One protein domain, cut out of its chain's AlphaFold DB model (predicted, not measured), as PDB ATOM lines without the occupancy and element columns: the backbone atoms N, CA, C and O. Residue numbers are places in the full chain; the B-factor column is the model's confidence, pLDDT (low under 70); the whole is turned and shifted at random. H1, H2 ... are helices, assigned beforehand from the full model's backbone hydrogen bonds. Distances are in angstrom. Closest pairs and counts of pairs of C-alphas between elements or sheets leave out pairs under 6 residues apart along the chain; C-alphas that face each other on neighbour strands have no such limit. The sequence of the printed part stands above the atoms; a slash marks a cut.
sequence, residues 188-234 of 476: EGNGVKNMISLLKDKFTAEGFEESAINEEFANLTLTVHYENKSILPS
ATOM      1  N   GLU A 188      46.807  30.140 -30.380       66.69
ATOM      2  CA  GLU A 188      45.391  29.871 -30.120       66.69
ATOM      3  C   GLU A 188      44.533  30.990 -30.752       66.69
ATOM      4  O   GLU A 188      44.481  32.107 -30.246       66.69
ATOM      5  N   GLY A 189      43.915  30.701 -31.904       68.94
ATOM      6  CA  GLY A 189      43.107  31.640 -32.699       68.94
ATOM      7  C   GLY A 189      43.567  31.783 -34.153       68.94
ATOM      8  O   GLY A 189      42.730  31.888 -35.045       68.94
ATOM      9  N   ASN A 190      44.875  31.690 -34.412       78.56
ATOM     10  CA  ASN A 190      45.431  31.779 -35.767       78.56
ATOM     11  C   ASN A 190      45.821  30.413 -36.339       78.56
ATOM     12  O   ASN A 190      45.670  30.197 -37.539       78.56
ATOM     13  N   GLY A 191      46.277  29.482 -35.493       84.56
ATOM     14  CA  GLY A 191      46.886  28.222 -35.925       84.56
ATOM     15  C   GLY A 191      46.032  27.421 -36.906       84.56
ATOM     16  O   GLY A 191      46.499  27.089 -37.988       84.56
ATOM     17  N   VAL A 192      44.763  27.162 -36.575       87.69
ATOM     18  CA  VAL A 192      43.864  26.383 -37.449       87.69
ATOM     19  C   VAL A 192      43.624  27.094 -38.782       87.69
ATOM     20  O   VAL A 192      43.786  26.481 -39.833       87.69
ATOM     21  N   LYS A 193      43.307  28.395 -38.757       86.50
ATOM     22  CA  LYS A 193      43.075  29.193 -39.970       86.50
ATOM     23  C   LYS A 193      44.303  29.198 -40.881       86.50
ATOM     24  O   LYS A 193      44.179  28.989 -42.083       86.50
ATOM     25  N   ASN A 194      45.478  29.415 -40.301       90.06
ATOM     26  CA  ASN A 194      46.739  29.463 -41.025       90.06
ATOM     27  C   ASN A 194      47.089  28.108 -41.649       90.06
ATOM     28  O   ASN A 194      47.486  28.053 -42.809       90.06
ATOM     29  N   MET A 195      46.888  27.012 -40.914       92.25
ATOM     30  CA  MET A 195      47.112  25.668 -41.445       92.25
ATOM     31  C   MET A 195      46.119  25.308 -42.554       92.25
ATOM     32  O   MET A 195      46.526  24.738 -43.559       92.25
ATOM     33  N   ILE A 196      44.845  25.685 -42.414       89.12
ATOM     34  CA  ILE A 196      43.852  25.526 -43.485       89.12
ATOM     35  C   ILE A 196      44.280  26.316 -44.726       89.12
ATOM     36  O   ILE A 196      44.237  25.766 -45.820       89.12
ATOM     37  N   SER A 197      44.741  27.562 -44.572       90.06
ATOM     38  CA  SER A 197      45.248  28.365 -45.694       90.06
ATOM     39  C   SER A 197      46.414  27.680 -46.407       90.06
ATOM     40  O   SER A 197      46.380  27.553 -47.622       90.06
ATOM     41  N   LEU A 198      47.400  27.165 -45.661       93.88
ATOM     42  CA  LEU A 198      48.533  26.438 -46.245       93.88
ATOM     43  C   LEU A 198      48.097  25.176 -47.001       93.88
ATOM     44  O   LEU A 198      48.666  24.854 -48.043       93.88
ATOM     45  N   LEU A 199      47.101  24.451 -46.483       93.00
ATOM     46  CA  LEU A 199      46.545  23.282 -47.164       93.00
ATOM     47  C   LEU A 199      45.802  23.684 -48.446       93.00
ATOM     48  O   LEU A 199      45.963  23.007 -49.457       93.00
ATOM     49  N   LYS A 200      45.049  24.792 -48.437       91.88
ATOM     50  CA  LYS A 200      44.407  25.322 -49.651       91.88
ATOM     51  C   LYS A 200      45.444  25.698 -50.701       91.88
ATOM     52  O   LYS A 200      45.368  25.195 -51.812       91.88
ATOM     53  N   ASP A 201      46.447  26.494 -50.329       92.69
ATOM     54  CA  ASP A 201      47.507  26.933 -51.245       92.69
ATOM     55  C   ASP A 201      48.220  25.737 -51.895       92.69
ATOM     56  O   ASP A 201      48.485  25.747 -53.098       92.69
ATOM     57  N   LYS A 202      48.481  24.677 -51.115       95.19
ATOM     58  CA  LYS A 202      49.067  23.423 -51.607       95.19
ATOM     59  C   LYS A 202      48.206  22.777 -52.699       95.19
ATOM     60  O   LYS A 202      48.727  22.494 -53.772       95.19
ATOM     61  N   PHE A 203      46.924  22.518 -52.435       93.38
ATOM     62  CA  PHE A 203      46.067  21.807 -53.394       93.38
ATOM     63  C   PHE A 203      45.680  22.679 -54.592       93.38
ATOM     64  O   PHE A 203      45.604  22.179 -55.712       93.38
ATOM     65  N   THR A 204      45.547  23.991 -54.411       93.19
ATOM     66  CA  THR A 204      45.383  24.918 -55.536       93.19
ATOM     67  C   THR A 204      46.604  24.875 -56.461       93.19
ATOM     68  O   THR A 204      46.453  24.815 -57.679       93.19
ATOM     69  N   ALA A 205      47.825  24.836 -55.909       93.81
ATOM     70  CA  ALA A 205      49.051  24.707 -56.702       93.81
ATOM     71  C   ALA A 205      49.177  23.348 -57.423       93.81
ATOM     72  O   ALA A 205      49.858  23.259 -58.443       93.81
ATOM     73  N   GLU A 206      48.513  22.305 -56.919       95.44
ATOM     74  CA  GLU A 206      48.405  20.990 -57.566       95.44
ATOM     75  C   GLU A 206      47.319  20.946 -58.664       95.44
ATOM     76  O   GLU A 206      47.218  19.954 -59.383       95.44
ATOM     77  N   GLY A 207      46.555  22.033 -58.847       94.12
ATOM     78  CA  GLY A 207      45.592  22.205 -59.939       94.12
ATOM     79  C   GLY A 207      44.132  21.922 -59.575       94.12
ATOM     80  O   GLY A 207      43.290  21.870 -60.469       94.12
ATOM     81  N   PHE A 208      43.815  21.738 -58.291       94.06
ATOM     82  CA  PHE A 208      42.439  21.541 -57.834       94.06
ATOM     83  C   PHE A 208      41.685  22.876 -57.730       94.06
ATOM     84  O   PHE A 208      42.243  23.885 -57.297       94.06
ATOM     85  N   GLU A 209      40.401  22.882 -58.100       91.19
ATOM     86  CA  GLU A 209      39.557  24.072 -57.960       91.19
ATOM     87  C   GLU A 209      39.249  24.384 -56.488       91.19
ATOM     88  O   GLU A 209      38.996  23.491 -55.677       91.19
ATOM     89  N   GLU A 210      39.213  25.676 -56.144       86.94
ATOM     90  CA  GLU A 210      38.983  26.138 -54.768       86.94
ATOM     91  C   GLU A 210      37.629  25.667 -54.202       86.94
ATOM     92  O   GLU A 210      37.518  25.380 -53.008       86.94
ATOM     93  N   SER A 211      36.608  25.547 -55.054       89.00
ATOM     94  CA  SER A 211      35.287  25.000 -54.721       89.00
ATOM     95  C   SER A 211      35.382  23.562 -54.202       89.00
ATOM     96  O   SER A 211      34.928  23.287 -53.092       89.00
ATOM     97  N   ALA A 212      36.054  22.682 -54.948       90.25
ATOM     98  CA  ALA A 212      36.260  21.283 -54.580       90.25
ATOM     99  C   ALA A 212      37.100  21.143 -53.297       90.25
ATOM    100  O   ALA A 212      36.773  20.348 -52.419       90.25
ATOM    101  N   ILE A 213      38.143  21.970 -53.134       90.38
ATOM    102  CA  ILE A 213      38.956  21.997 -51.906       90.38
ATOM    103  C   ILE A 213      38.096  22.381 -50.690       90.38
ATOM    104  O   ILE A 213      38.225  21.787 -49.620       90.38
ATOM    105  N   ASN A 214      37.215  23.377 -50.834       88.94
ATOM    106  CA  ASN A 214      36.342  23.829 -49.750       88.94
ATOM    107  C   ASN A 214      35.298  22.774 -49.353       88.94
ATOM    108  O   ASN A 214      35.025  22.639 -48.159       88.94
ATOM    109  N   GLU A 215      34.739  22.037 -50.316       90.75
ATOM    110  CA  GLU A 215      33.806  20.930 -50.054       90.75
ATOM    111  C   GLU A 215      34.476  19.810 -49.252       90.75
ATOM    112  O   GLU A 215      33.938  19.371 -48.234       90.75
ATOM    113  N   GLU A 216      35.692  19.416 -49.635       91.81
ATOM    114  CA  GLU A 216      36.466  18.419 -48.890       91.81
ATOM    115  C   GLU A 216      36.846  18.920 -47.489       91.81
ATOM    116  O   GLU A 216      36.733  18.201 -46.491       91.81
ATOM    117  N   PHE A 217      37.246  20.189 -47.367       91.50
ATOM    118  CA  PHE A 217      37.674  20.755 -46.086       91.50
ATOM    119  C   PHE A 217      36.514  20.999 -45.116       91.50
ATOM    120  O   PHE A 217      36.754  21.074 -43.910       91.50
ATOM    121  N   ALA A 218      35.266  21.074 -45.591       88.62
ATOM    122  CA  ALA A 218      34.088  21.165 -44.727       88.62
ATOM    123  C   ALA A 218      33.937  19.936 -43.810       88.62
ATOM    124  O   ALA A 218      33.373  20.045 -42.720       88.62
ATOM    125  N   ASN A 219      34.492  18.792 -44.219       89.38
ATOM    126  CA  ASN A 219      34.472  17.545 -43.454       89.38
ATOM    127  C   ASN A 219      35.732  17.343 -42.589       89.38
ATOM    128  O   ASN A 219      35.847  16.345 -41.875       89.38
ATOM    129  N   LEU A 220      36.687  18.279 -42.625       87.00
ATOM    130  CA  LEU A 220      37.965  18.173 -41.927       87.00
ATOM    131  C   LEU A 220      37.914  18.859 -40.555       87.00
ATOM    132  O   LEU A 220      37.683  20.060 -40.443       87.00
ATOM    133  N   THR A 221      38.247  18.119 -39.496       88.50
ATOM    134  CA  THR A 221      38.528  18.709 -38.176       88.50
ATOM    135  C   THR A 221      40.032  18.819 -37.965       88.50
ATOM    136  O   THR A 221      40.726  17.811 -37.863       88.50
ATOM    137  N   LEU A 222      40.535  20.050 -37.851       86.38
ATOM    138  CA  LEU A 222      41.948  20.325 -37.600       86.38
ATOM    139  C   LEU A 222      42.142  20.977 -36.229       86.38
ATOM    140  O   LEU A 222      41.543  22.007 -35.927       86.38
ATOM    141  N   THR A 223      43.029  20.406 -35.417       86.56
ATOM    142  CA  THR A 223      43.450  20.986 -34.135       86.56
ATOM    143  C   THR A 223      44.952  21.227 -34.162       86.56
ATOM    144  O   THR A 223      45.720  20.333 -34.506       86.56
ATOM    145  N   VAL A 224      45.375  22.435 -33.790       85.75
ATOM    146  CA  VAL A 224      46.791  22.817 -33.732       85.75
ATOM    147  C   VAL A 224      47.170  23.062 -32.280       85.75
ATOM    148  O   VAL A 224      46.585  23.917 -31.619       85.75
ATOM    149  N   HIS A 225      48.158  22.315 -31.791       80.69
ATOM    150  CA  HIS A 225      48.732  22.496 -30.463       80.69
ATOM    151  C   HIS A 225      50.221  22.809 -30.594       80.69
ATOM    152  O   HIS A 225      50.991  22.001 -31.110       80.69
ATOM    153  N   TYR A 226      50.622  23.992 -30.132       78.38
ATOM    154  CA  TYR A 226      52.018  24.410 -30.099       78.38
ATOM    155  C   TYR A 226      52.514  24.436 -28.654       78.38
ATOM    156  O   TYR A 226      52.154  25.314 -27.868       78.38
ATOM    157  N   GLU A 227      53.352  23.464 -28.298       74.25
ATOM    158  CA  GLU A 227      54.021  23.441 -27.001       74.25
ATOM    159  C   GLU A 227      55.251  24.338 -27.029       74.25
ATOM    160  O   GLU A 227      56.284  23.994 -27.608       74.25
ATOM    161  N   ASN A 228      55.178  25.470 -26.333       62.47
ATOM    162  CA  ASN A 228      56.368  26.258 -26.063       62.47
ATOM    163  C   ASN A 228      57.172  25.589 -24.938       62.47
ATOM    164  O   ASN A 228      57.067  25.960 -23.768       62.47
ATOM    165  N   LYS A 229      57.957  24.563 -25.279       54.47
ATOM    166  CA  LYS A 229      59.004  24.065 -24.383       54.47
ATOM    167  C   LYS A 229      60.027  25.185 -24.271       54.47
ATOM    168  O   LYS A 229      60.735  25.457 -25.235       54.47
ATOM    169  N   SER A 230      60.057  25.862 -23.125       42.34
ATOM    170  CA  SER A 230      61.005  26.938 -22.845       42.34
ATOM    171  C   SER A 230      62.423  26.463 -23.169       42.34
ATOM    172  O   SER A 230      63.010  25.676 -22.427       42.34
ATOM    173  N   ILE A 231      62.962  26.916 -24.296       40.06
ATOM    174  CA  ILE A 231      64.379  26.766 -24.601       40.06
ATOM    175  C   ILE A 231      65.105  27.624 -23.561       40.06
ATOM    176  O   ILE A 231      64.734  28.782 -23.401       40.06
ATOM    177  N   LEU A 232      66.041  27.001 -22.836       33.31
ATOM    178  CA  LEU A 232      67.059  27.547 -21.920       33.31
ATOM    179  C   LEU A 232      66.891  29.027 -21.480       33.31
ATOM    180  O   LEU A 232      66.893  29.918 -22.328       33.31
ATOM    181  N   PRO A 233      66.880  29.330 -20.163       33.44
ATOM    182  CA  PRO A 233      66.703  30.688 -19.622       33.44
ATOM    183  C   PRO A 233      67.670  31.787 -20.115       33.44
ATOM    184  O   PRO A 233      67.489  32.941 -19.746       33.44
ATOM    185  N   SER A 234      68.680  31.486 -20.933       37.72
ATOM    186  CA  SER A 234      69.759  32.414 -21.288       37.72
ATOM    187  C   SER A 234      69.501  33.327 -22.497       37.72
ATOM    188  O   SER A 234      70.360  34.143 -22.817       37.72
TER     189      SER A 234
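What this domain is: This is residues 188 to 234 of the 476 residues of an uncharacterized protein of Bacteroides sp. A1C1 (UniProt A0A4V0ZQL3). Two helices make a V, the longer H1 turning through a tight link into the shorter H2, which runs back at a steep tilt; from H2 the backbone goes on without a named element, past the first residues of H1, and its last part, residues 227 to 234, sticks out as a free tail. This tail makes much of the length of a rod spanning 48 by 21 by 12 A. The printed part has 47 residues, with two named helices, H1 then H2, and no named strand. The class is all helix, though the helices hold 23 of the 47 residues, under half. The whole is extended, with a radius of gyration of the C-alphas of 14.9 A.

Where its parts are: After residues 188 to 190, H1 covers residues 191 to 205 and is 21.2 A long from C-alpha 191 at (46.886, 28.222, -35.925) to C-alpha 205 at (49.051, 24.707, -56.702). H2 covers residues 210 to 217, ending with C-alpha 217 at (37.674, 20.755, -46.086). Residues 218 to 234 hold no named element, and C-alpha 234 is at (69.759, 32.414, -21.288).

How they stand to each other: H1 touches H2 with residues 200 to 204 alone. The closest C-alphas of the two, those of Thr 204 and Glu 210, are 6.6 A apart. Their lines stand at a steep tilt of 48 degrees, and they run opposite ways. In H1 and H2 every O i to N i+4 pair is within hydrogen-bond range.

The domain as a whole: The two C-alphas farthest apart, those of Ser 211 and Ser 234, are 48.6 A apart. Without residues 227 to 234, which stand free, the body spans 31 by 19 by 11 A. The printed part has no cut. Mean pLDDT of the printed part is 81.4, and residues 188 to 189 and 228 to 234 are under 70.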